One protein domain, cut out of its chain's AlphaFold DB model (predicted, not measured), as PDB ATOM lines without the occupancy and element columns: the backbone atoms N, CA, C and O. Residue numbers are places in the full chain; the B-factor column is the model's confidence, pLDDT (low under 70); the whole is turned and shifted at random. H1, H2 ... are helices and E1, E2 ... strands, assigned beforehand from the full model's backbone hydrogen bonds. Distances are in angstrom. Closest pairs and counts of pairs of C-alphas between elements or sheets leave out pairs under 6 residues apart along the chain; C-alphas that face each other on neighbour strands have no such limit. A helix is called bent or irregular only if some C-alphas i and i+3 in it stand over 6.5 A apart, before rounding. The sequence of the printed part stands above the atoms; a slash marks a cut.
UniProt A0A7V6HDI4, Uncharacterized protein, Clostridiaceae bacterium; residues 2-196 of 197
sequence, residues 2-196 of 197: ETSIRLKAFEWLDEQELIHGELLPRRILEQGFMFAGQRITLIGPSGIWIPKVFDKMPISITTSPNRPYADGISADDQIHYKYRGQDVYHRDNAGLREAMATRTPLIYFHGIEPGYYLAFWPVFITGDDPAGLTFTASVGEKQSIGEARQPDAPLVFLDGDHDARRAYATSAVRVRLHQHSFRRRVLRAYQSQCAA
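This is residues 2 to 196 of the 197 residues of an uncharacterized protein of Clostridiaceae bacterium (UniProt A0A7V6HDI4). A sheet of five strands, folded back on itself and curled like part of a barrel, makes the core, with the long bent strand E6 as its hinge. Helix H1 packs along E5 and E6, H3 crosses E6, and H5 runs along E5 on the face opposite to H3, while the small hairpin E1 and E2 packs on H1. A long loop, residues 146 to 181, loops away from this body, and its residues 161 to 172 stick out. The printed part has 195 residues, with five named helices and seven named strands in the order H1 H2 E1 E2 E3 E4 H3 E5 E6 E7 H4 H5; the large sheet runs E3 E5 E6 E7 E4 and is mixed, E1 and E2 are antiparallel, and the class is mixed, helices and strands, with under half of the residues in named elements. The whole is compact, with a radius of gyration of the C-alphas of 16.7 A and spans of 47 by 42 by 39 A.

H1 spans residues 2 to 20, 26.0 A, from C-alpha 2 at (129.597, 145.370, 181.290). H2 is residues 26 to 31, E1 residues 33 to 35 and E2 residues 38 to 40. E3 is residues 60 to 63, 10.3 A, and E4 residues 78 to 82, 13.0 A. H3, residues 91 to 101, measures 15.1 A. E5, residues 106 to 113, measures 21.5 A, and E6, residues 116 to 129, measures 28.8 A, with C-alpha 116 at (116.148, 125.194, 190.093). E7 is residues 134 to 139, 16.6 A, and H4 residues 142 to 145. H5, residues 182 to 194, measures 19.0 A and ends with C-alpha 194 at (111.996, 111.587, 187.497).

The large sheet is strongly twisted and is a folded sheet, bent back into two leaves that face each other: E3 and E5 face E7 and E4, with E6 as the hinge. E5, E6 and E7 form a meander, each strand the antiparallel neighbour of the one before. E6 bends by 87 degrees at residue 122; it pairs with E5 over residues 116 to 123, N 108 and O 120 at 2.8 A, and with E7 over residues 123 to 129, N 136 and O 127 at 2.9 A. Edge strand E3 is parallel to E5, N 61 and O 107 at 2.9 A, and edge strand E4 is antiparallel to E7, N 79 and O 137 at 2.8 A. H1 is on the sheet at a height of 9.7 A, over E5 and E6, and its closest C-alphas to E6 are those of Phe 10 and Trp 121, 7.0 A. H3 lies over E6 at a height of 8.7 A, with the C-alphas of Met 100 and Ile 125 closest at 4.8 A. H5, on the opposite face from H3, runs along E5 at 20 degrees on the local plane, and its closest C-alphas to E5 are those of Tyr 190 and Ile 112, 6.9 A. H2 and H4 only graze the sheet. The hairpin E1 and E2 has N 35 and O 38 at 2.8 A, and the C-alphas of Phe 35 and Ile 5 of H1 are closest at 7.0 A. In H1, H2, H3 and H5 every O i to N i+4 pair is within hydrogen-bond range; H4 is too short for such a pair.

The C-alphas farthest apart are those of Asp 152 and Ala 195, 49.6 A. The printed part has no cut. The links E2 to E3, E3 to E4 and H4 to H5 are long, with 19, 14 and 36 residues. Mean pLDDT of the printed part is 77.4; residues 66 to 77, 141 to 181 and 193 to 196 are under 70.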
ATOM      1  N   GLU A   2     130.558 146.491 181.390       88.62
ATOM      2  CA  GLU A   2     129.597 145.370 181.290       88.62
ATOM      3  C   GLU A   2     130.236 144.055 180.815       88.62
ATOM      4  O   GLU A   2     129.967 143.000 181.382       88.62
ATOM      5  N   THR A   3     131.147 144.113 179.839       85.75
ATOM      6  CA  THR A   3     131.911 142.949 179.363       85.75
ATOM      7  C   THR A   3     132.647 142.232 180.495       85.75
ATOM      8  O   THR A   3     132.524 141.020 180.644       85.75
ATOM      9  N   SER A   4     133.360 142.972 181.348       87.00
ATOM     10  CA  SER A   4     134.077 142.410 182.498       87.00
ATOM     11  C   SER A   4     133.123 141.770 183.510       87.00
ATOM     12  O   SER A   4     133.449 140.741 184.096       87.00
ATOM     13  N   ILE A   5     131.926 142.342 183.682       92.44
ATOM     14  CA  ILE A   5     130.877 141.774 184.537       92.44
ATOM     15  C   ILE A   5     130.347 140.462 183.947       92.44
ATOM     16  O   ILE A   5     130.179 139.501 184.690       92.44
ATOM     17  N   ARG A   6     130.126 140.385 182.627       93.00
ATOM     18  CA  ARG A   6     129.699 139.148 181.944       93.00
ATOM     19  C   ARG A   6     130.739 138.043 182.091       93.00
ATOM     20  O   ARG A   6     130.392 136.942 182.503       93.00
ATOM     21  N   LEU A   7     132.013 138.358 181.851       87.81
ATOM     22  CA  LEU A   7     133.113 137.412 182.052       87.81
ATOM     23  C   LEU A   7     133.152 136.906 183.496       87.81
ATOM     24  O   LEU A   7     133.200 135.697 183.722       87.81
ATOM     25  N   LYS A   8     133.038 137.812 184.476       91.69
ATOM     26  CA  LYS A   8     133.016 137.398 185.879       91.69
ATOM     27  C   LYS A   8     131.774 136.577 186.233       91.69
ATOM     28  O   LYS A   8     131.872 135.671 187.053       91.69
ATOM     29  N   ALA A   9     130.629 136.853 185.611       93.56
ATOM     30  CA  ALA A   9     129.423 136.052 185.788       93.56
ATOM     31  C   ALA A   9     129.611 134.616 185.276       93.56
ATOM     32  O   ALA A   9     129.165 133.684 185.940       93.56
ATOM     33  N   PHE A  10     130.294 134.425 184.143       91.00
ATOM     34  CA  PHE A  10     130.591 133.089 183.614       91.00
ATOM     35  C   PHE A  10     131.513 132.302 184.549       91.00
ATOM     36  O   PHE A  10     131.188 131.173 184.912       91.00
ATOM     37  N   GLU A  11     132.600 132.923 185.018       89.12
ATOM     38  CA  GLU A  11     133.490 132.322 186.023       89.12
ATOM     39  C   GLU A  11     132.731 131.963 187.304       89.12
ATOM     40  O   GLU A  11     132.850 130.856 187.821       89.12
ATOM     41  N   TRP A  12     131.914 132.894 187.803       94.62
ATOM     42  CA  TRP A  12     131.138 132.684 189.017       94.62
ATOM     43  C   TRP A  12     130.149 131.526 188.863       94.62
ATOM     44  O   TRP A  12     129.983 130.743 189.794       94.62
ATOM     45  N   LEU A  13     129.523 131.363 187.693       92.75
ATOM     46  CA  LEU A  13     128.641 130.227 187.423       92.75
ATOM     47  C   LEU A  13     129.396 128.892 187.394       92.75
ATOM     48  O   LEU A  13     128.888 127.928 187.960       92.75
ATOM     49  N   ASP A  14     130.599 128.831 186.814       88.50
ATOM     50  CA  ASP A  14     131.445 127.626 186.889       88.50
ATOM     51  C   ASP A  14     131.790 127.274 188.354       88.50
ATOM     52  O   ASP A  14     131.796 126.099 188.733       88.50
ATOM     53  N   GLU A  15     132.047 128.284 189.197       91.12
ATOM     54  CA  GLU A  15     132.258 128.109 190.641       91.12
ATOM     55  C   GLU A  15     130.984 127.614 191.352       91.12
ATOM     56  O   GLU A  15     131.059 126.738 192.213       91.12
ATOM     57  N   GLN A  16     129.801 128.123 190.990       93.44
ATOM     58  CA  GLN A  16     128.545 127.675 191.602       93.44
ATOM     59  C   GLN A  16     128.166 126.254 191.181       93.44
ATOM     60  O   GLN A  16     127.707 125.486 192.026       93.44
ATOM     61  N   GLU A  17     128.404 125.869 189.921       89.88
ATOM     62  CA  GLU A  17     128.195 124.489 189.456       89.88
ATOM     63  C   GLU A  17     129.083 123.495 190.223       89.88
ATOM     64  O   GLU A  17     128.700 122.350 190.459       89.88
ATOM     65  N   LEU A  18     130.270 123.929 190.659       88.38
ATOM     66  CA  LEU A  18     131.169 123.132 191.496       88.38
ATOM     67  C   LEU A  18     130.652 122.911 192.922       88.38
ATOM     68  O   LEU A  18     130.933 121.868 193.509       88.38
ATOM     69  N   ILE A  19     129.935 123.886 193.476       92.00
ATOM     70  CA  ILE A  19     129.439 123.857 194.858       92.00
ATOM     71  C   ILE A  19     128.080 123.154 194.934       92.00
ATOM     72  O   ILE A  19     127.840 122.360 195.841       92.00
ATOM     73  N   HIS A  20     127.187 123.457 193.991       89.75
ATOM     74  CA  HIS A  20     125.783 123.046 194.027       89.75
ATOM     75  C   HIS A  20     125.445 121.920 193.041       89.75
ATOM     76  O   HIS A  20     124.362 121.344 193.126       89.75
ATOM     77  N   GLY A  21     126.359 121.580 192.130       88.12
ATOM     78  CA  GLY A  21     126.078 120.705 190.996       88.12
ATOM     79  C   GLY A  21     125.457 121.462 189.817       88.12
ATOM     80  O   GLY A  21     125.384 122.686 189.805       88.12
ATOM     81  N   GLU A  22     125.007 120.723 188.799       86.31
ATOM     82  CA  GLU A  22     124.507 121.310 187.542       86.31
ATOM     83  C   GLU A  22     123.206 122.116 187.715       86.31
ATOM     84  O   GLU A  22     122.969 123.061 186.964       86.31
ATOM     85  N   LEU A  23     122.364 121.755 188.690       91.06
ATOM     86  CA  LEU A  23     121.112 122.451 188.989       91.06
ATOM     87  C   LEU A  23     121.347 123.536 190.041       91.06
ATOM     88  O   LEU A  23     121.521 123.255 191.225       91.06
ATOM     89  N   LEU A  24     121.308 124.793 189.607       94.25
ATOM     90  CA  LEU A  24     121.565 125.946 190.460       94.25
ATOM     91  C   LEU A  24     120.274 126.424 191.147       94.25
ATOM     92  O   LEU A  24     119.283 126.706 190.459       94.25
ATOM     93  N   PRO A  25     120.267 126.583 192.486       95.75
ATOM     94  CA  PRO A  25     119.130 127.155 193.198       95.75
ATOM     95  C   PRO A  25     118.856 128.603 192.774       95.75
ATOM     96  O   PRO A  25     119.745 129.452 192.774       95.75
ATOM     97  N   ARG A  26     117.595 128.955 192.524       95.94
ATOM     98  CA  ARG A  26     117.171 130.317 192.156       95.94
ATOM     99  C   ARG A  26     117.703 131.374 193.118       95.94
ATOM    100  O   ARG A  26     118.156 132.432 192.689       95.94
ATOM    101  N   ARG A  27     117.687 131.061 194.417       96.38
ATOM    102  CA  ARG A  27     118.126 131.965 195.483       96.38
ATOM    103  C   ARG A  27     119.567 132.430 195.284       96.38
ATOM    104  O   ARG A  27     119.837 133.601 195.523       96.38
ATOM    105  N   ILE A  28     120.480 131.565 194.833       97.12
ATOM    106  CA  ILE A  28     121.871 131.982 194.597       97.12
ATOM    107  C   ILE A  28     121.983 132.881 193.361       97.12
ATOM    108  O   ILE A  28     122.748 133.835 193.378       97.12
ATOM    109  N   LEU A  29     121.171 132.654 192.324       97.19
ATOM    110  CA  LEU A  29     121.168 133.454 191.089       97.19
ATOM    111  C   LEU A  29     120.559 134.849 191.304       97.19
ATOM    112  O   LEU A  29     121.043 135.844 190.757       97.19
ATOM    113  N   GLU A  30     119.517 134.932 192.136       96.56
ATOM    114  CA  GLU A  30     118.933 136.195 192.604       96.56
ATOM    115  C   GLU A  30     119.896 136.946 193.523       96.56
ATOM    116  O   GLU A  30     119.960 138.176 193.493       96.56
ATOM    117  N   GLN A  31     120.666 136.215 194.335       96.06
ATOM    118  CA  GLN A  31     121.698 136.819 195.159       96.06
ATOM    119  C   GLN A  31     122.895 137.300 194.334       96.06
ATOM    120  O   GLN A  31     123.455 138.345 194.662       96.06
ATOM    121  N   GLY A  32     123.265 136.565 193.291       96.19
ATOM    122  CA  GLY A  32     124.379 136.864 192.406       96.19
ATOM    123  C   GLY A  32     125.718 137.023 193.132       96.19
ATOM    124  O   GLY A  32     125.968 136.372 194.145       96.19
ATOM    125  N   PHE A  33     126.583 137.895 192.616       97.25
ATOM    126  CA  PHE A  33     127.965 138.041 193.081       97.25
ATOM    127  C   PHE A  33     128.381 139.502 193.251       97.25
ATOM    128  O   PHE A  33     127.693 140.423 192.809       97.25
ATOM    129  N   MET A  34     129.523 139.721 193.904       96.38
ATOM    130  CA  MET A  34     130.114 141.050 194.057       96.38
ATOM    131  C   MET A  34     131.136 141.317 192.951       96.38
ATOM    132  O   MET A  34     132.037 140.512 192.723       96.38
ATOM    133  N   PHE A  35     131.036 142.476 192.308       93.50
ATOM    134  CA  PHE A  35     131.995 142.979 191.331       93.50
ATOM    135  C   PHE A  35     132.304 144.442 191.635       93.50
ATOM    136  O   PHE A  35     131.393 145.263 191.674       93.50
ATOM    137  N   ALA A  36     133.576 144.771 191.877       92.06
ATOM    138  CA  ALA A  36     134.016 146.137 192.186       92.06
ATOM    139  C   ALA A  36     133.166 146.838 193.279       92.06
ATOM    140  O   ALA A  36     132.792 148.000 193.150       92.06
ATOM    141  N   GLY A  37     132.811 146.109 194.346       92.88
ATOM    142  CA  GLY A  37     131.992 146.631 195.451       92.88
ATOM    143  C   GLY A  37     130.489 146.738 195.161       92.88
ATOM    144  O   GLY A  37     129.726 147.098 196.052       92.88
ATOM    145  N   GLN A  38     130.037 146.378 193.958       94.44
ATOM    146  CA  GLN A  38     128.627 146.357 193.574       94.44
ATOM    147  C   GLN A  38     128.100 144.929 193.466       94.44
ATOM    148  O   GLN A  38     128.802 144.013 193.042       94.44
ATOM    149  N   ARG A  39     126.836 144.742 193.838       96.19
ATOM    150  CA  ARG A  39     126.149 143.458 193.703       96.19
ATOM    151  C   ARG A  39     125.563 143.315 192.301       96.19
ATOM    152  O   ARG A  39     124.742 144.135 191.893       96.19
ATOM    153  N   ILE A  40     125.931 142.243 191.609       97.69
ATOM    154  CA  ILE A  40     125.432 141.876 190.284       97.69
ATOM    155  C   ILE A  40     124.489 140.691 190.434       97.69
ATOM    156  O   ILE A  40     124.918 139.627 190.867       97.69
ATOM    157  N   THR A  41     123.217 140.857 190.073       97.06
ATOM    158  CA  THR A  41     122.222 139.774 190.092       97.06
ATOM    159  C   THR A  41     122.055 139.170 188.703       97.06
ATOM    160  O   THR A  41     122.167 139.879 187.702       97.06
ATOM    161  N   LEU A  42     121.767 137.868 188.633       97.62
ATOM    162  CA  LEU A  42     121.674 137.141 187.362       97.62
ATOM    163  C   LEU A  42     120.246 136.765 186.970       97.62
ATOM    164  O   LEU A  42     120.000 136.510 185.800       97.62
ATOM    165  N   ILE A  43     119.314 136.749 187.920       96.62
ATOM    166  CA  ILE A  43     117.885 136.513 187.696       96.62
ATOM    167  C   ILE A  43     117.074 137.521 188.512       96.62
ATOM    168  O   ILE A  43     117.518 138.000 189.559       96.62
ATOM    169  N   GLY A  44     115.850 137.789 188.060       93.12
ATOM    170  CA  GLY A  44     114.827 138.444 188.863       93.12
ATOM    171  C   GLY A  44     113.410 138.052 188.433       93.12
ATOM    172  O   GLY A  44     113.208 136.943 187.930       93.12
ATOM    173  N   PRO A  45     112.407 138.920 188.657       90.88
ATOM    174  CA  PRO A  45     111.015 138.635 188.294       90.88
ATOM    175  C   PRO A  45     110.755 138.604 186.780       90.88
ATOM    176  O   PRO A  45     109.806 137.963 186.335       90.88
ATOM    177  N   SER A  46     111.566 139.317 185.990       91.56
ATOM    178  CA  SER A  46     111.487 139.285 184.525       91.56
ATOM    179  C   SER A  46     112.340 138.151 183.965       91.56
ATOM    180  O   SER A  46     113.417 137.866 184.487       91.56
ATOM    181  N   GLY A  47     111.862 137.536 182.881       92.81
ATOM    182  CA  GLY A  47     112.620 136.539 182.131       92.81
ATOM    183  C   GLY A  47     113.809 137.146 181.386       92.81
ATOM    184  O   GLY A  47     114.819 136.472 181.253       92.81
ATOM    185  N   ILE A  48     113.716 138.404 180.947       96.56
ATOM    186  CA  ILE A  48     114.839 139.167 180.390       96.56
ATOM    187  C   ILE A  48     115.401 140.014 181.529       96.56
ATOM    188  O   ILE A  48     114.694 140.879 182.057       96.56
ATOM    189  N   TRP A  49     116.639 139.752 181.945       97.88
ATOM    190  CA  TRP A  49     117.203 140.385 183.134       97.88
ATOM    191  C   TRP A  49     118.329 141.356 182.802       97.88
ATOM    192  O   TRP A  49     119.379 140.969 182.286       97.88
ATOM    193  N   ILE A  50     118.119 142.623 183.159       97.00
ATOM    194  CA  ILE A  50     119.091 143.710 183.036       97.00
ATOM    195  C   ILE A  50     119.484 144.128 184.464       97.00
ATOM    196  O   ILE A  50     118.642 144.666 185.192       97.00
ATOM    197  N   PRO A  51     120.723 143.852 184.919       94.62
ATOM    198  CA  PRO A  51     121.208 144.325 186.211       94.62
ATOM    199  C   PRO A  51     121.168 145.851 186.289       94.62
ATOM    200  O   PRO A  51     121.387 146.529 185.295       94.62
ATOM    201  N   LYS A  52     120.990 146.411 187.491       93.38
ATOM    202  CA  LYS A  52     120.913 147.874 187.696       93.38
ATOM    203  C   LYS A  52     122.125 148.660 187.189       93.38
ATOM    204  O   LYS A  52     122.029 149.864 187.005       93.38
ATOM    205  N   VAL A  53     123.269 147.993 187.066       93.31
ATOM    206  CA  VAL A  53     124.533 148.591 186.626       93.31
ATOM    207  C   VAL A  53     124.707 148.557 185.105       93.31
ATOM    208  O   VAL A  53     125.707 149.067 184.613       93.31
ATOM    209  N   PHE A  54     123.787 147.916 184.376       93.19
ATOM    210  CA  PHE A  54     123.773 147.874 182.915       93.19
ATOM    211  C   PHE A  54     122.813 148.938 182.384       93.19
ATOM    212  O   PHE A  54     121.841 149.283 183.059       93.19
ATOM    213  N   ASP A  55     123.073 149.437 181.176       90.94
ATOM    214  CA  ASP A  55     122.201 150.436 180.543       90.94
ATOM    215  C   ASP A  55     120.946 149.774 179.948       90.94
ATOM    216  O   ASP A  55     119.818 150.047 180.367       90.94
ATOM    217  N   LYS A  56     121.132 148.864 178.980       91.06
ATOM    218  CA  LYS A  56     120.023 148.309 178.175       91.06
ATOM    219  C   LYS A  56     120.128 146.824 177.869       91.06
ATOM    220  O   LYS A  56     119.115 146.126 177.895       91.06
ATOM    221  N   MET A  57     121.320 146.325 177.555       95.06
ATOM    222  CA  MET A  57     121.479 144.925 177.167       95.06
ATOM    223  C   MET A  57     121.312 144.009 178.383       95.06
ATOM    224  O   MET A  57     121.935 144.248 179.414       95.06
ATOM    225  N   PRO A  58     120.529 142.925 178.299       97.25
ATOM    226  CA  PRO A  58     120.379 142.002 179.417       97.25
ATOM    227  C   PRO A  58     121.671 141.238 179.694       97.25
ATOM    228  O   PRO A  58     122.486 141.020 178.799       97.25
ATOM    229  N   ILE A  59     121.862 140.798 180.939       97.25
ATOM    230  CA  ILE A  59     122.904 139.821 181.284       97.25
ATOM    231  C   ILE A  59     122.425 138.391 181.031       97.25
ATOM    232  O   ILE A  59     123.226 137.518 180.696       97.25
ATOM    233  N   SER A  60     121.119 138.152 181.181       97.88
ATOM    234  CA  SER A  60     120.539 136.823 181.059       97.88
ATOM    235  C   SER A  60     119.119 136.828 180.500       97.88
ATOM    236  O   SER A  60     118.384 137.819 180.576       97.88
ATOM    237  N   ILE A  61     118.744 135.669 179.967       96.56
ATOM    238  CA  ILE A  61     117.374 135.287 179.648       96.56
ATOM    239  C   ILE A  61     117.004 134.024 180.426       96.56
ATOM    240  O   ILE A  61     117.835 133.151 180.653       96.56
ATOM    241  N   THR A  62     115.754 133.927 180.867       94.75
ATOM    242  CA  THR A  62     115.271 132.848 181.732       94.75
ATOM    243  C   THR A  62     113.940 132.315 181.231       94.75
ATOM    244  O   THR A  62     113.000 133.088 181.027       94.75
ATOM    245  N   THR A  63     113.833 130.994 181.098       89.44
ATOM    246  CA  THR A  63     112.553 130.301 180.905       89.44
ATOM    247  C   THR A  63     112.127 129.627 182.200       89.44
ATOM    248  O   THR A  63     112.924 128.991 182.891       89.44
ATOM    249  N   SER A  64     110.852 129.785 182.543       81.94
ATOM    250  CA  SER A  64     110.251 129.080 183.678       81.94
ATOM    251  C   SER A  64     110.040 127.598 183.334       81.94
ATOM    252  O   SER A  64     109.882 127.289 182.155       81.94
ATOM    253  N   PRO A  65     109.959 126.698 184.327       71.62
ATOM    254  CA  PRO A  65     109.784 125.250 184.130       71.62
ATOM    255  C   PRO A  65     108.418 124.833 183.539       71.62
ATOM    256  O   PRO A  65     108.031 123.667 183.603       71.62
ATOM    257  N   ASN A  66     107.638 125.767 182.983       59.09
ATOM    258  CA  ASN A  66     106.287 125.486 182.515       59.09
ATOM    259  C   ASN A  66     106.305 124.700 181.197       59.09
ATOM    260  O   ASN A  66     106.450 125.268 180.121       59.09
ATOM    261  N   ARG A  67     106.052 123.396 181.354       50.97
ATOM    262  CA  ARG A  67     105.874 122.330 180.356       50.97
ATOM    263  C   ARG A  67     107.123 121.997 179.528       50.97
ATOM    264  O   ARG A  67     107.540 122.793 178.688       50.97
ATOM    265  N   PRO A  68     107.660 120.770 179.656       44.22
ATOM    266  CA  PRO A  68     108.663 120.296 178.722       44.22
ATOM    267  C   PRO A  68     108.016 120.202 177.327       44.22
ATOM    268  O   PRO A  68     106.923 119.655 177.183       44.22
ATOM    269  N   TYR A  69     108.692 120.756 176.317       49.22
ATOM    270  CA  TYR A  69     108.352 120.695 174.883       49.22
ATOM    271  C   TYR A  69     107.246 121.619 174.328       49.22
ATOM    272  O   TYR A  69     106.830 121.404 173.192       49.22
ATOM    273  N   ALA A  70     106.799 122.666 175.034       41.09
ATOM    274  CA  ALA A  70     105.865 123.640 174.433       41.09
ATOM    275  C   ALA A  70     106.558 124.729 173.586       41.09
ATOM    276  O   ALA A  70     105.980 125.178 172.605       41.09
ATOM    277  N   ASP A  71     107.806 125.092 173.906       45.38
ATOM    278  CA  ASP A  71     108.565 126.120 173.183       45.38
ATOM    279  C   ASP A  71     110.024 125.673 172.945       45.38
ATOM    280  O   ASP A  71     110.943 125.993 173.693       45.38
ATOM    281  N   GLY A  72     110.195 124.856 171.898       47.22
ATOM    282  CA  GLY A  72     111.327 124.897 170.963       47.22
ATOM    283  C   GLY A  72     112.749 124.734 171.504       47.22
ATOM    284  O   GLY A  72     113.530 125.682 171.463       47.22
ATOM    285  N   ILE A  73     113.131 123.508 171.871       54.03
ATOM    286  CA  ILE A  73     114.490 123.043 171.553       54.03
ATOM    287  C   ILE A  73     114.395 122.500 170.129       54.03
ATOM    288  O   ILE A  73     113.773 121.454 169.925       54.03
ATOM    289  N   SER A  74     114.924 123.229 169.143       54.56
ATOM    290  CA  SER A  74     114.972 122.708 167.770       54.56
ATOM    291  C   SER A  74     115.915 121.499 167.703       54.56
ATOM    292  O   SER A  74     116.757 121.300 168.584       54.56
ATOM    293  N   ALA A  75     115.801 120.682 166.653       53.69
ATOM    294  CA  ALA A  75     116.735 119.584 166.389       53.69
ATOM    295  C   ALA A  75     118.207 120.055 166.346       53.69
ATOM    296  O   ALA A  75     119.101 119.256 166.620       53.69
ATOM    297  N   ASP A  76     118.414 121.354 166.109       59.69
ATOM    298  CA  ASP A  76     119.699 122.013 165.865       59.69
ATOM    299  C   ASP A  76     120.272 122.755 167.097       59.69
ATOM    300  O   ASP A  76     121.010 123.723 166.943       59.69
ATOM    301  N   ASP A  77     119.899 122.367 168.326       69.44
ATOM    302  CA  ASP A  77     120.345 123.009 169.588       69.44
ATOM    303  C   ASP A  77     120.028 124.525 169.686       69.44
ATOM    304  O   ASP A  77     120.627 125.264 170.473       69.44
ATOM    305  N   GLN A  78     119.029 124.989 168.930       77.94
ATOM    306  CA  GLN A  78     118.516 126.358 169.009       77.94
ATOM    307  C   GLN A  78     117.467 126.513 170.115       77.94
ATOM    308  O   GLN A  78     116.639 125.628 170.349       77.94
ATOM    309  N   ILE A  79     117.493 127.678 170.757       85.19
ATOM    310  CA  ILE A  79     116.564 128.119 171.794       85.19
ATOM    311  C   ILE A  79     115.599 129.125 171.167       85.19
ATOM    312  O   ILE A  79     116.014 130.198 170.730       85.19
ATOM    313  N   HIS A  80     114.307 128.813 171.177       89.19
ATOM    314  CA  HIS A  80     113.268 129.771 170.803       89.19
ATOM    315  C   HIS A  80     112.765 130.503 172.050       89.19
ATOM    316  O   HIS A  80     112.119 129.922 172.919       89.19
ATOM    317  N   TYR A  81     113.071 131.795 172.150       90.69
ATOM    318  CA  TYR A  81     112.743 132.622 173.305       90.69
ATOM    319  C   TYR A  81     111.632 133.618 172.965       90.69
ATOM    320  O   TYR A  81     111.811 134.508 172.136       90.69
ATOM    321  N   LYS A  82     110.471 133.486 173.611       92.00
ATOM    322  CA  LYS A  82     109.342 134.399 173.397       92.00
ATOM    323  C   LYS A  82     109.670 135.814 173.856       92.00
ATOM    324  O   LYS A  82     110.324 136.022 174.876       92.00
ATOM    325  N   TYR A  83     109.159 136.788 173.114       93.38
ATOM    326  CA  TYR A  83     109.237 138.192 173.481       93.38
ATOM    327  C   TYR A  83     108.654 138.449 174.869       93.38
ATOM    328  O   TYR A  83     107.736 137.776 175.351       93.38
ATOM    329  N   ARG A  84     109.133 139.527 175.486       91.44
ATOM    330  CA  ARG A  84     108.445 140.124 176.619       91.44
ATOM    331  C   ARG A  84     107.152 140.778 176.135       91.44
ATOM    332  O   ARG A  84     107.174 141.875 175.587       91.44
ATOM    333  N   GLY A  85     106.030 140.108 176.393       90.75
ATOM    334  CA  GLY A  85     104.707 140.592 175.998       90.75
ATOM    335  C   GLY A  85     104.509 140.596 174.479       90.75
ATOM    336  O   GLY A  85     105.205 139.895 173.753       90.75
ATOM    337  N   GLN A  86     103.534 141.379 174.015       90.88
ATOM    338  CA  GLN A  86     103.195 141.513 172.590       90.88
ATOM    339  C   GLN A  86     103.745 142.799 171.960       90.88
ATOM    340  O   GLN A  86     103.676 142.972 170.748       90.88
ATOM    341  N   ASP A  87     104.292 143.703 172.776       93.81
ATOM    342  CA  ASP A  87     104.906 144.930 172.287       93.81
ATOM    343  C   ASP A  87     106.305 144.638 171.731       93.81
ATOM    344  O   ASP A  87     107.267 144.366 172.460       93.81
ATOM    345  N   VAL A  88     106.417 144.725 170.408       93.12
ATOM    346  CA  VAL A  88     107.676 144.569 169.678       93.12
ATOM    347  C   VAL A  88     108.717 145.586 170.158       93.12
ATOM    348  O   VAL A  88     109.899 145.250 170.248       93.12
ATOM    349  N   TYR A  89     108.304 146.796 170.535       93.88
ATOM    350  CA  TYR A  89     109.193 147.882 170.952       93.88
ATOM    351  C   TYR A  89     109.456 147.917 172.459       93.88
ATOM    352  O   TYR A  89     110.119 148.839 172.942       93.88
ATOM    353  N   HIS A  90     109.009 146.901 173.204       96.00
ATOM    354  CA  HIS A  90     109.293 146.803 174.628       96.00
ATOM    355  C   HIS A  90     110.806 146.891 174.875       96.00
ATOM    356  O   HIS A  90     111.596 146.204 174.223       96.00
ATOM    357  N   ARG A  91     111.215 147.707 175.855       95.50
ATOM    358  CA  ARG A  91     112.633 148.010 176.130       95.50
ATOM    359  C   ARG A  91     113.505 146.756 176.289       95.50
ATOM    360  O   ARG A  91     114.621 146.717 175.793       95.50
ATOM    361  N   ASP A  92     112.972 145.716 176.934       95.50
ATOM    362  CA  ASP A  92     113.691 144.459 177.160       95.50
ATOM    363  C   ASP A  92     113.932 143.705 175.832       95.50
ATOM    364  O   ASP A  92     115.011 143.156 175.618       95.50
ATOM    365  N   ASN A  93     112.959 143.730 174.908       96.38
ATOM    366  CA  ASN A  93     113.100 143.151 173.566       96.38
ATOM    367  C   ASN A  93     114.104 143.967 172.735       96.38
ATOM    368  O   ASN A  93     114.927 143.398 172.022       96.38
ATOM    369  N   ALA A  94     114.087 145.300 172.861       96.62
ATOM    370  CA  ALA A  94     115.087 146.166 172.237       96.62
ATOM    371  C   ALA A  94     116.509 145.864 172.746       96.62
ATOM    372  O   ALA A  94     117.427 145.766 171.936       96.62
ATOM    373  N   GLY A  95     116.679 145.621 174.050       96.44
ATOM    374  CA  GLY A  95     117.959 145.203 174.631       96.44
ATOM    375  C   GLY A  95     118.466 143.863 174.085       96.44
ATOM    376  O   GLY A  95     119.668 143.703 173.872       96.44
ATOM    377  N   LEU A  96     117.574 142.908 173.792       96.94
ATOM    378  CA  LEU A  96     117.951 141.659 173.114       96.94
ATOM    379  C   LEU A  96     118.352 141.871 171.651       96.94
ATOM    380  O   LEU A  96     119.307 141.243 171.198       96.94
ATOM    381  N   ARG A  97     117.689 142.774 170.920       97.00
ATOM    382  CA  ARG A  97     118.112 143.142 169.555       97.00
ATOM    383  C   ARG A  97     119.464 143.836 169.538       97.00
ATOM    384  O   ARG A  97     120.257 143.598 168.635       97.00
ATOM    385  N   GLU A  98     119.745 144.666 170.534       95.62
ATOM    386  CA  GLU A  98     121.060 145.284 170.688       95.62
ATOM    387  C   GLU A  98     122.131 144.227 170.980       95.62
ATOM    388  O   GLU A  98     123.182 144.220 170.336       95.62
ATOM    389  N   ALA A  99     121.838 143.267 171.864       93.81
ATOM    390  CA  ALA A  99     122.720 142.128 172.109       93.81
ATOM    391  C   ALA A  99     122.936 141.276 170.843       93.81
ATOM    392  O   ALA A  99     124.056 140.840 170.596       93.81
ATOM    393  N   MET A 100     121.905 141.088 170.012       93.56
ATOM    394  CA  MET A 100     122.014 140.425 168.706       93.56
ATOM    395  C   MET A 100     122.942 141.196 167.760       93.56
ATOM    396  O   MET A 100     123.900 140.632 167.238       93.56
ATOM    397  N   ALA A 101     122.691 142.495 167.566       93.38
ATOM    398  CA  ALA A 101     123.444 143.335 166.633       93.38
ATOM    399  C   ALA A 101     124.927 143.449 167.012       93.38
ATOM    400  O   ALA A 101     125.796 143.468 166.145       93.38
ATOM    401  N   THR A 102     125.216 143.493 168.313       89.00
ATOM    402  CA  THR A 102     126.581 143.570 168.855       89.00
ATOM    403  C   THR A 102     127.213 142.203 169.110       89.00
ATOM    404  O   THR A 102     128.362 142.141 169.544       89.00
ATOM    405  N   ARG A 103     126.477 141.106 168.869       88.00
ATOM    406  CA  ARG A 103     126.868 139.732 169.229       88.00
ATOM    407  C   ARG A 103     127.329 139.625 170.690       88.00
ATOM    408  O   ARG A 103     128.285 138.924 171.008       88.00
ATOM    409  N   THR A 104     126.651 140.328 171.595       90.19
ATOM    410  CA  THR A 104     126.982 140.331 173.022       90.19
ATOM    411  C   THR A 104     126.527 139.022 173.677       90.19
ATOM    412  O   THR A 104     125.344 138.682 173.590       90.19
ATOM    413  N   PRO A 105     127.413 138.293 174.384       91.75
ATOM    414  CA  PRO A 105     127.059 137.024 175.004       91.75
ATOM    415  C   PRO A 105     126.167 137.214 176.236       91.75
ATOM    416  O   PRO A 105     126.382 138.092 177.082       91.75
ATOM    417  N   LEU A 106     125.185 136.328 176.355       94.69
ATOM    418  CA  LEU A 106     124.209 136.246 177.432       94.69
ATOM    419  C   LEU A 106     124.358 134.934 178.208       94.69
ATOM    420  O   LEU A 106     125.031 133.993 177.779       94.69
ATOM    421  N   ILE A 107     123.672 134.872 179.345       95.62
ATOM    422  CA  ILE A 107     123.436 133.642 180.100       95.62
ATOM    423  C   ILE A 107     121.998 133.199 179.843       95.62
ATOM    424  O   ILE A 107     121.071 133.990 180.006       95.62
ATOM    425  N   TYR A 108     121.789 131.940 179.485       94.69
ATOM    426  CA  TYR A 108     120.458 131.354 179.438       94.69
ATOM    427  C   TYR A 108     120.226 130.454 180.648       94.69
ATOM    428  O   TYR A 108     120.967 129.498 180.873       94.69
ATOM    429  N   PHE A 109     119.180 130.758 181.411       94.25
ATOM    430  CA  PHE A 109     118.716 129.929 182.512       94.25
ATOM    431  C   PHE A 109     117.472 129.146 182.104       94.25
ATOM    432  O   PHE A 109     116.397 129.713 181.886       94.25
ATOM    433  N   HIS A 110     117.610 127.825 182.052       91.19
ATOM    434  CA  HIS A 110     116.504 126.922 181.768       91.19
ATOM    435  C   HIS A 110     115.966 126.345 183.078       91.19
ATOM    436  O   HIS A 110     116.656 125.570 183.744       91.19
ATOM    437  N   GLY A 111     114.756 126.744 183.470       90.38
ATOM    438  CA  GLY A 111     114.087 126.190 184.644       90.38
ATOM    439  C   GLY A 111     113.721 124.728 184.412       90.38
ATOM    440  O   GLY A 111     112.971 124.435 183.487       90.38
ATOM    441  N   ILE A 112     114.242 123.835 185.251       85.06
ATOM    442  CA  ILE A 112     113.930 122.397 185.200       85.06
ATOM    443  C   ILE A 112     112.766 122.076 186.135       85.06
ATOM    444  O   ILE A 112     111.840 121.361 185.767       85.06
ATOM    445  N   GLU A 113     112.779 122.665 187.327       85.12
ATOM    446  CA  GLU A 113     111.722 122.548 188.325       85.12
ATOM    447  C   GLU A 113     111.582 123.874 189.095       85.12
ATOM    448  O   GLU A 113     112.449 124.753 188.979       85.12
ATOM    449  N   PRO A 114     110.501 124.077 189.868       87.50
ATOM    450  CA  PRO A 114     110.327 125.294 190.648       87.50
ATOM    451  C   PRO A 114     111.536 125.576 191.553       87.50
ATOM    452  O   PRO A 114     111.808 124.859 192.509       87.50
ATOM    453  N   GLY A 115     112.254 126.659 191.256       91.12
ATOM    454  CA  GLY A 115     113.398 127.099 192.052       91.12
ATOM    455  C   GLY A 115     114.760 126.542 191.632       91.12
ATOM    456  O   GLY A 115     115.738 126.949 192.251       91.12
ATOM    457  N   TYR A 116     114.864 125.718 190.583       92.56
ATOM    458  CA  TYR A 116     116.148 125.194 190.093       92.56
ATOM    459  C   TYR A 116     116.327 125.375 188.586       92.56
ATOM    460  O   TYR A 116     115.414 125.143 187.787       92.56
ATOM    461  N   TYR A 117     117.538 125.779 188.203       93.00
ATOM    462  CA  TYR A 117     117.867 126.182 186.839       93.00
ATOM    463  C   TYR A 117     119.174 125.548 186.365       93.00
ATOM    464  O   TYR A 117     120.154 125.507 187.105       93.00
ATOM    465  N   LEU A 118     119.207 125.133 185.100       91.81
ATOM    466  CA  LEU A 118     120.458 124.926 184.371       91.81
ATOM    467  C   LEU A 118     120.952 126.264 183.820       91.81
ATOM    468  O   LEU A 118     120.147 127.053 183.322       91.81
ATOM    469  N   ALA A 119     122.263 126.491 183.863       92.38
ATOM    470  CA  ALA A 119     122.902 127.657 183.269       92.38
ATOM    471  C   ALA A 119     123.654 127.286 181.982       92.38
ATOM    472  O   ALA A 119     124.463 126.354 181.947       92.38
ATOM    473  N   PHE A 120     123.411 128.056 180.924       89.12
ATOM    474  CA  PHE A 120     124.102 127.940 179.645       89.12
ATOM    475  C   PHE A 120     124.735 129.273 179.280       89.12
ATOM    476  O   PHE A 120     124.091 130.319 179.338       89.12
ATOM    477  N   TRP A 121     126.005 129.227 178.902       89.88
ATOM    478  CA  TRP A 121     126.758 130.372 178.413       89.88
ATOM    479  C   TRP A 121     127.989 129.879 177.623       89.88
ATOM    480  O   TRP A 121     128.476 128.774 177.891       89.88
ATOM    481  N   PRO A 122     128.517 130.691 176.690       90.06
ATOM    482  CA  PRO A 122     127.889 131.913 176.182       90.06
ATOM    483  C   PRO A 122     126.660 131.576 175.328       90.06
ATOM    484  O   PRO A 122     126.659 130.590 174.599       90.06
ATOM    485  N   VAL A 123     125.605 132.386 175.415       89.06
ATOM    486  CA  VAL A 123     124.439 132.297 174.521       89.06
ATOM    487  C   VAL A 123     124.320 133.576 173.715       89.06
ATOM    488  O   VAL A 123     124.396 134.668 174.272       89.06
ATOM    489  N   PHE A 124     124.109 133.442 172.412       90.56
ATOM    490  CA  PHE A 124     123.964 134.563 171.493       90.56
ATOM    491  C   PHE A 124     122.562 134.571 170.904       90.56
ATOM    492  O   PHE A 124     122.041 133.518 170.540       90.56
ATOM    493  N   ILE A 125     121.962 135.753 170.785       93.62
ATOM    494  CA  ILE A 125     120.753 135.923 169.978       93.62
ATOM    495  C   ILE A 125     121.190 135.905 168.514       93.62
ATOM    496  O   ILE A 125     122.033 136.706 168.115       93.62
ATOM    497  N   THR A 126     120.660 134.967 167.738       92.75
ATOM    498  CA  THR A 126     121.041 134.722 166.338       92.75
ATOM    499  C   THR A 126     119.935 135.077 165.353       92.75
ATOM    500  O   THR A 126     120.200 135.182 164.159       92.75
ATOM    501  N   GLY A 127     118.708 135.282 165.831       93.62
ATOM    502  CA  GLY A 127     117.590 135.687 164.991       93.62
ATOM    503  C   GLY A 127     116.504 136.410 165.769       93.62
ATOM    504  O   GLY A 127     116.337 136.210 166.975       93.62
ATOM    505  N   ASP A 128     115.746 137.225 165.046       96.56
ATOM    506  CA  ASP A 128     114.608 137.973 165.554       96.56
ATOM    507  C   ASP A 128     113.420 137.825 164.591       96.56
ATOM    508  O   ASP A 128     113.527 138.203 163.425       96.56
ATOM    509  N   ASP A 129     112.304 137.275 165.076       95.94
ATOM    510  CA  ASP A 129     111.030 137.178 164.360       95.94
ATOM    511  C   ASP A 129     109.958 138.022 165.078       95.94
ATOM    512  O   ASP A 129     109.279 137.535 165.993       95.94
ATOM    513  N   PRO A 130     109.772 139.294 164.671       94.69
ATOM    514  CA  PRO A 130     108.743 140.162 165.235       94.69
ATOM    515  C   PRO A 130     107.312 139.702 164.946       94.69
ATOM    516  O   PRO A 130     106.418 140.018 165.727       94.69
ATOM    517  N   ALA A 131     107.074 138.971 163.850       94.38
ATOM    518  CA  ALA A 131     105.737 138.493 163.499       94.38
ATOM    519  C   ALA A 131     105.322 137.321 164.401       94.38
ATOM    520  O   ALA A 131     104.192 137.276 164.886       94.38
ATOM    521  N   GLY A 132     106.256 136.407 164.672       92.88
ATOM    522  CA  GLY A 132     106.095 135.307 165.624       92.88
ATOM    523  C   GLY A 132     106.404 135.665 167.080       92.88
ATOM    524  O   GLY A 132     106.320 134.784 167.945       92.88
ATOM    525  N   LEU A 133     106.776 136.920 167.369       94.19
ATOM    526  CA  LEU A 133     107.166 137.420 168.696       94.19
ATOM    527  C   LEU A 133     108.195 136.504 169.382       94.19
ATOM    528  O   LEU A 133     108.048 136.127 170.551       94.19
ATOM    529  N   THR A 134     109.205 136.076 168.627       93.38
ATOM    530  CA  THR A 134     110.165 135.055 169.055       93.38
ATOM    531  C   THR A 134     111.583 135.439 168.642       93.38
ATOM    532  O   THR A 134     111.852 135.744 167.487       93.38
ATOM    533  N   PHE A 135     112.511 135.379 169.589       94.62
ATOM    534  CA  PHE A 135     113.943 135.392 169.325       94.62
ATOM    535  C   PHE A 135     114.455 133.967 169.142       94.62
ATOM    536  O   PHE A 135     113.978 133.036 169.793       94.62
ATOM    537  N   THR A 136     115.471 133.807 168.303       92.62
ATOM    538  CA  THR A 136     116.256 132.572 168.220       92.62
ATOM    539  C   THR A 136     117.602 132.818 168.879       92.62
ATOM    540  O   THR A 136     118.241 133.840 168.620       92.62
ATOM    541  N   ALA A 137     118.028 131.906 169.743       89.81
ATOM    542  CA  ALA A 137     119.308 131.973 170.425       89.81
ATOM    543  C   ALA A 137     120.069 130.653 170.299       89.81
ATOM    544  O   ALA A 137     119.469 129.584 170.229       89.81
ATOM    545  N   SER A 138     121.396 130.732 170.279       86.81
ATOM    546  CA  SER A 138     122.279 129.574 170.122       86.81
ATOM    547  C   SER A 138     123.360 129.580 171.194       86.81
ATOM    548  O   SER A 138     123.860 130.641 171.583       86.81
ATOM    549  N   VAL A 139     123.715 128.395 171.686       83.62
ATOM    550  CA  VAL A 139     124.820 128.233 172.638       83.62
ATOM    551  C   VAL A 139     126.131 128.242 171.859       83.62
ATOM    552  O   VAL A 139     126.325 127.420 170.970       83.62
ATOM    553  N   GLY A 140     127.017 129.181 172.177       75.25
ATOM    554  CA  GLY A 140     128.343 129.259 171.575       75.25
ATOM    555  C   GLY A 140     129.373 128.400 172.304       75.25
ATOM    556  O   GLY A 140     129.174 127.957 173.438       75.25
ATOM    557  N   GLU A 141     130.524 128.195 171.671       67.38
ATOM    558  CA  GLU A 141     131.636 127.482 172.295       67.38
ATOM    559  C   GLU A 141     132.324 128.348 173.353       67.38
ATOM    560  O   GLU A 141     132.690 129.495 173.093       67.38
ATOM    561  N   LYS A 142     132.594 127.792 174.544       61.44
ATOM    562  CA  LYS A 142     133.294 128.513 175.628       61.44
ATOM    563  C   LYS A 142     134.698 129.011 175.217       61.44
ATOM    564  O   LYS A 142     135.210 129.941 175.834       61.44
ATOM    565  N   GLN A 143     135.308 128.429 174.176       51.75
ATOM    566  CA  GLN A 143     136.618 128.843 173.647       51.75
ATOM    567  C   GLN A 143     136.589 130.219 172.960       51.75
ATOM    568  O   GLN A 143     137.579 130.939 173.041       51.75
ATOM    569  N   SER A 144     135.438 130.638 172.418       49.16
ATOM    570  CA  SER A 144     135.246 131.964 171.797       49.16
ATOM    571  C   SER A 144     135.407 133.140 172.776       49.16
ATOM    572  O   SER A 144     135.536 134.290 172.369       49.16
ATOM    573  N   ILE A 145     135.413 132.864 174.085       52.84
ATOM    574  CA  ILE A 145     135.556 133.870 175.145       52.84
ATOM    575  C   ILE A 145     137.033 134.070 175.539       52.84
ATOM    576  O   ILE A 145     137.406 135.128 176.042       52.84
ATOM    577  N   GLY A 146     137.902 133.078 175.306       44.72
ATOM    578  CA  GLY A 146     139.309 133.114 175.736       44.72
ATOM    579  C   GLY A 146     140.163 134.169 175.023       44.72
ATOM    580  O   GLY A 146     141.170 134.614 175.572       44.72
ATOM    581  N   GLU A 147     139.739 134.614 173.841       40.34
ATOM    582  CA  GLU A 147     140.435 135.612 173.018       40.34
ATOM    583  C   GLU A 147     140.165 137.058 173.481       40.34
ATOM    584  O   GLU A 147     140.860 137.993 173.090       40.34
ATOM    585  N   ALA A 148     139.215 137.248 174.403       39.53
ATOM    586  CA  ALA A 148     138.696 138.547 174.819       39.53
ATOM    587  C   ALA A 148     139.490 139.283 175.917       39.53
ATOM    588  O   ALA A 148     138.978 140.191 176.573       39.53
ATOM    589  N   ARG A 149     140.739 138.886 176.175       40.41
ATOM    590  CA  ARG A 149     141.497 139.343 177.355       40.41
ATOM    591  C   ARG A 149     142.330 140.616 177.135       40.41
ATOM    592  O   ARG A 149     143.121 140.966 178.009       40.41
ATOM    593  N   GLN A 150     142.163 141.326 176.015       36.59
ATOM    594  CA  GLN A 150     142.767 142.651 175.825       36.59
ATOM    595  C   GLN A 150     141.821 143.767 176.314       36.59
ATOM    596  O   GLN A 150     140.665 143.785 175.898       36.59
ATOM    597  N   PRO A 151     142.282 144.706 177.166       37.69
ATOM    598  CA  PRO A 151     141.432 145.767 177.716       37.69
ATOM    599  C   PRO A 151     140.909 146.780 176.682       37.69
ATOM    600  O   PRO A 151     139.869 147.380 176.935       37.69
ATOM    601  N   ASP A 152     141.589 146.935 175.537       36.72
ATOM    602  CA  ASP A 152     141.338 148.014 174.561       36.72
ATOM    603  C   ASP A 152     141.088 147.533 173.116       36.72
ATOM    604  O   ASP A 152     141.015 148.345 172.192       36.72
ATOM    605  N   ALA A 153     140.940 146.225 172.885       34.25
ATOM    606  CA  ALA A 153     140.582 145.699 171.566       34.25
ATOM    607  C   ALA A 153     139.063 145.462 171.473       34.25
ATOM    608  O   ALA A 153     138.478 144.922 172.418       34.25
ATOM    609  N   PRO A 154     138.402 145.808 170.349       31.95
ATOM    610  CA  PRO A 154     137.043 145.351 170.089       31.95
ATOM    611  C   PRO A 154     137.020 143.827 170.167       31.95
ATOM    612  O   PRO A 154     137.799 143.157 169.488       31.95
ATOM    613  N   LEU A 155     136.146 143.276 171.007       44.34
ATOM    614  CA  LEU A 155     135.956 141.835 171.070       44.34
ATOM    615  C   LEU A 155     135.308 141.364 169.775       44.34
ATOM    616  O   LEU A 155     134.105 141.521 169.576       44.34
ATOM    617  N   VAL A 156     136.123 140.803 168.889       38.53
ATOM    618  CA  VAL A 156     135.646 140.068 167.724       38.53
ATOM    619  C   VAL A 156     135.427 138.632 168.185       38.53
ATOM    620  O   VAL A 156     136.377 137.878 168.353       38.53
ATOM    621  N   PHE A 157     134.171 138.265 168.443       44.69
ATOM    622  CA  PHE A 157     133.789 136.872 168.664       44.69
ATOM    623  C   PHE A 157     133.834 136.156 167.310       44.69
ATOM    624  O   PHE A 157     132.863 136.206 166.548       44.69
ATOM    625  N   LEU A 158     134.996 135.589 166.982       36.84
ATOM    626  CA  LEU A 158     135.220 134.870 165.733       36.84
ATOM    627  C   LEU A 158     134.408 133.568 165.733       36.84
ATOM    628  O   LEU A 158     134.462 132.784 166.682       36.84
ATOM    629  N   ASP A 159     133.640 133.367 164.661       33.56
ATOM    630  CA  ASP A 159     133.172 132.037 164.278       33.56
ATOM    631  C   ASP A 159     134.394 131.195 163.904       33.56
ATOM    632  O   ASP A 159     135.370 131.711 163.356       33.56
ATOM    633  N   GLY A 160     134.349 129.907 164.241       37.78
ATOM    634  CA  GLY A 160     135.417 128.956 163.972       37.78
ATOM    635  C   GLY A 160     135.588 128.684 162.481       37.78
ATOM    636  O   GLY A 160     135.195 127.627 162.013       37.78
ATOM    637  N   ASP A 161     136.180 129.626 161.756       36.81
ATOM    638  CA  ASP A 161     137.013 129.385 160.583       36.81
ATOM    639  C   ASP A 161     137.801 130.672 160.294       36.81
ATOM    640  O   ASP A 161     137.217 131.683 159.914       36.81
ATOM    641  N   HIS A 162     139.111 130.632 160.560       33.38
ATOM    642  CA  HIS A 162     140.207 131.480 160.058       33.38
ATOM    643  C   HIS A 162     141.250 131.857 161.130       33.38
ATOM    644  O   HIS A 162     141.037 132.674 162.019       33.38
ATOM    645  N   ASP A 163     142.435 131.276 160.919       30.42
ATOM    646  CA  ASP A 163     143.773 131.675 161.364       30.42
ATOM    647  C   ASP A 163     144.120 131.676 162.860       30.42
ATOM    648  O   ASP A 163     144.162 132.683 163.565       30.42
ATOM    649  N   ALA A 164     144.620 130.509 163.270       42.75
ATOM    650  CA  ALA A 164     145.488 130.308 164.417       42.75
ATOM    651  C   ALA A 164     146.673 131.295 164.463       42.75
ATOM    652  O   ALA A 164     147.642 131.154 163.708       42.75
ATOM    653  N   ARG A 165     146.698 132.201 165.453       32.81
ATOM    654  CA  ARG A 165     147.942 132.838 165.928       32.81
ATOM    655  C   ARG A 165     148.012 132.956 167.457       32.81
ATOM    656  O   ARG A 165     147.376 133.781 168.089       32.81
ATOM    657  N   ARG A 166     148.878 132.089 167.992       34.62
ATOM    658  CA  ARG A 166     149.596 132.065 169.283       34.62
ATOM    659  C   ARG A 166     149.651 133.386 170.079       34.62
ATOM    660  O   ARG A 166     150.148 134.369 169.544       34.62
ATOM    661  N   ALA A 167     149.422 133.313 171.398       30.48
ATOM    662  CA  ALA A 167     150.401 133.694 172.438       30.48
ATOM    663  C   ALA A 167     149.909 133.346 173.863       30.48
ATOM    664  O   ALA A 167     148.719 133.306 174.147       30.48
ATOM    665  N   TYR A 168     150.873 133.057 174.736       24.77
ATOM    666  CA  TYR A 168     150.766 132.477 176.076       24.77
ATOM    667  C   TYR A 168     150.375 133.489 177.169       24.77
ATOM    668  O   TYR A 168     150.883 134.603 177.143       24.77
ATOM    669  N   ALA A 169     149.616 133.052 178.190       30.53
ATOM    670  CA  ALA A 169     149.956 133.206 179.623       30.53
ATOM    671  C   ALA A 169     148.828 132.703 180.557       30.53
ATOM    672  O   ALA A 169     147.780 133.319 180.724       30.53
ATOM    673  N   THR A 170     149.098 131.556 181.178       31.75
ATOM    674  CA  THR A 170     148.710 131.074 182.514       31.75
ATOM    675  C   THR A 170     147.509 131.724 183.226       31.75
ATOM    676  O   THR A 170     147.653 132.545 184.125       31.75
ATOM    677  N   SER A 171     146.316 131.187 182.974       32.66
ATOM    678  CA  SER A 171     145.416 130.830 184.076       32.66
ATOM    679  C   SER A 171     144.931 129.414 183.811       32.66
ATOM    680  O   SER A 171     144.200 129.145 182.863       32.66
ATOM    681  N   ALA A 172     145.455 128.478 184.595       34.19
ATOM    682  CA  ALA A 172     145.071 127.082 184.574       34.19
ATOM    683  C   ALA A 172     143.650 126.935 185.140       34.19
ATOM    684  O   ALA A 172     143.459 126.437 186.242       34.19
ATOM    685  N   VAL A 173     142.642 127.366 184.384       38.22
ATOM    686  CA  VAL A 173     141.274 126.891 184.558       38.22
ATOM    687  C   VAL A 173     141.001 126.025 183.354       38.22
ATOM    688  O   VAL A 173     140.782 126.491 182.241       38.22
ATOM    689  N   ARG A 174     141.162 124.726 183.612       37.44
ATOM    690  CA  ARG A 174     140.765 123.611 182.766       37.44
ATOM    691  C   ARG A 174     139.629 124.024 181.845       37.44
ATOM    692  O   ARG A 174     138.507 124.227 182.301       37.44
ATOM    693  N   VAL A 175     139.956 124.036 180.558       37.97
ATOM    694  CA  VAL A 175     139.093 123.602 179.464       37.97
ATOM    695  C   VAL A 175     138.287 122.411 179.975       37.97
ATOM    696  O   VAL A 175     138.728 121.262 179.913       37.97
ATOM    697  N   ARG A 176     137.133 122.669 180.589       41.22
ATOM    698  CA  ARG A 176     136.158 121.623 180.843       41.22
ATOM    699  C   ARG A 176     135.578 121.332 179.486       41.22
ATOM    700  O   ARG A 176     134.693 122.037 179.011       41.22
ATOM    701  N   LEU A 177     136.230 120.348 178.864       37.81
ATOM    702  CA  LEU A 177     135.698 119.422 177.886       37.81
ATOM    703  C   LEU A 177     134.210 119.669 177.702       37.81
ATOM    704  O   LEU A 177     133.441 119.389 178.623       37.81
ATOM    705  N   HIS A 178     133.874 120.222 176.536       51.75
ATOM    706  CA  HIS A 178     132.629 119.960 175.828       51.75
ATOM    707  C   HIS A 178     131.514 119.507 176.773       51.75
ATOM    708  O   HIS A 178     131.219 118.313 176.901       51.75
ATOM    709  N   GLN A 179     130.935 120.464 177.502       43.12
ATOM    710  CA  GLN A 179     129.704 120.196 178.221       43.12
ATOM    711  C   GLN A 179     128.682 119.844 177.140       43.12
ATOM    712  O   GLN A 179     128.245 120.715 176.405       43.12
ATOM    713  N   HIS A 180     128.456 118.536 176.988       54.97
ATOM    714  CA  HIS A 180     127.331 117.837 176.377       54.97
ATOM    715  C   HIS A 180     126.308 118.778 175.726       54.97
ATOM    716  O   HIS A 180     125.810 119.651 176.433       54.97
ATOM    717  N   SER A 181     125.962 118.550 174.446       67.00
ATOM    718  CA  SER A 181     124.976 119.358 173.701       67.00
ATOM    719  C   SER A 181     123.836 119.829 174.600       67.00
ATOM    720  O   SER A 181     123.354 119.060 175.438       67.00
ATOM    721  N   PHE A 182     123.442 121.096 174.468       72.44
ATOM    722  CA  PHE A 182     122.412 121.739 175.286       72.44
ATOM    723  C   PHE A 182     121.242 120.785 175.580       72.44
ATOM    724  O   PHE A 182     120.922 120.513 176.743       72.44
ATOM    725  N   ARG A 183     120.723 120.140 174.529       74.75
ATOM    726  CA  ARG A 183     119.687 119.105 174.610       74.75
ATOM    727  C   ARG A 183     120.004 117.961 175.576       74.75
ATOM    728  O   ARG A 183     119.159 117.569 176.370       74.75
ATOM    729  N   ARG A 184     121.205 117.393 175.528       76.69
ATOM    730  CA  ARG A 184     121.639 116.260 176.361       76.69
ATOM    731  C   ARG A 184     121.729 116.631 177.839       76.69
ATOM    732  O   ARG A 184     121.347 115.815 178.674       76.69
ATOM    733  N   ARG A 185     122.188 117.846 178.165       78.88
ATOM    734  CA  ARG A 185     122.184 118.358 179.551       78.88
ATOM    735  C   ARG A 185     120.762 118.533 180.069       78.88
ATOM    736  O   ARG A 185     120.456 118.057 181.157       78.88
ATOM    737  N   VAL A 186     119.889 119.130 179.257       77.94
ATOM    738  CA  VAL A 186     118.468 119.295 179.596       77.94
ATOM    739  C   VAL A 186     117.791 117.933 179.811       77.94
ATOM    740  O   VAL A 186     117.178 117.710 180.852       77.94
ATOM    741  N   LEU A 187     117.956 116.983 178.881       79.31
ATOM    742  CA  LEU A 187     117.371 115.639 178.986       79.31
ATOM    743  C   LEU A 187     117.851 114.884 180.229       79.31
ATOM    744  O   LEU A 187     117.041 114.271 180.923       79.31
ATOM    745  N   ARG A 188     119.153 114.940 180.527       80.62
ATOM    746  CA  ARG A 188     119.721 114.301 181.719       80.62
ATOM    747  C   ARG A 188     119.129 114.881 183.002       80.62
ATOM    748  O   ARG A 188     118.785 114.107 183.889       80.62
ATOM    749  N   ALA A 189     118.981 116.204 183.087       78.19
ATOM    750  CA  ALA A 189     118.410 116.865 184.259       78.19
ATOM    751  C   ALA A 189     116.955 116.435 184.518       78.19
ATOM    752  O   ALA A 189     116.595 116.138 185.659       78.19
ATOM    753  N   TYR A 190     116.142 116.310 183.462       78.31
ATOM    754  CA  TYR A 190     114.782 115.775 183.583       78.31
ATOM    755  C   TYR A 190     114.767 114.299 184.011       78.31
ATOM    756  O   TYR A 190     113.979 113.925 184.876       78.31
ATOM    757  N   GLN A 191     115.657 113.460 183.468       75.69
ATOM    758  CA  GLN A 191     115.751 112.046 183.861       75.69
ATOM    759  C   GLN A 191     116.149 111.874 185.331       75.69
ATOM    760  O   GLN A 191     115.553 111.054 186.027       75.69
ATOM    761  N   SER A 192     117.119 112.652 185.822       70.31
ATOM    762  CA  SER A 192     117.522 112.606 187.234       70.31
ATOM    763  C   SER A 192     116.419 113.059 188.189       70.31
ATOM    764  O   SER A 192     116.359 112.555 189.303       70.31
ATOM    765  N   GLN A 193     115.537 113.965 187.754       65.62
ATOM    766  CA  GLN A 193     114.387 114.397 188.547       65.62
ATOM    767  C   GLN A 193     113.303 113.319 188.621       65.62
ATOM    768  O   GLN A 193     112.818 113.002 189.702       65.62
ATOM    769  N   CYS A 194     112.972 112.679 187.496       58.41
ATOM    770  CA  CYS A 194     111.996 111.587 187.497       58.41
ATOM    771  C   CYS A 194     112.476 110.340 188.257       58.41
ATOM    772  O   CYS A 194     111.648 109.562 188.707       58.41
ATOM    773  N   ALA A 195     113.789 110.137 188.401       53.44
ATOM    774  CA  ALA A 195     114.345 109.022 189.170       53.44
ATOM    775  C   ALA A 195     114.348 109.258 190.696       53.44
ATOM    776  O   ALA A 195     114.603 108.321 191.449       53.44
ATOM    777  N   ALA A 196     114.096 110.492 191.144       48.03
ATOM    778  CA  ALA A 196     114.042 110.878 192.556       48.03
ATOM    779  C   ALA A 196     112.604 111.095 193.074       48.03
ATOM    780  O   ALA A 196     112.438 111.481 194.233       48.03
TER     781      ALA A 196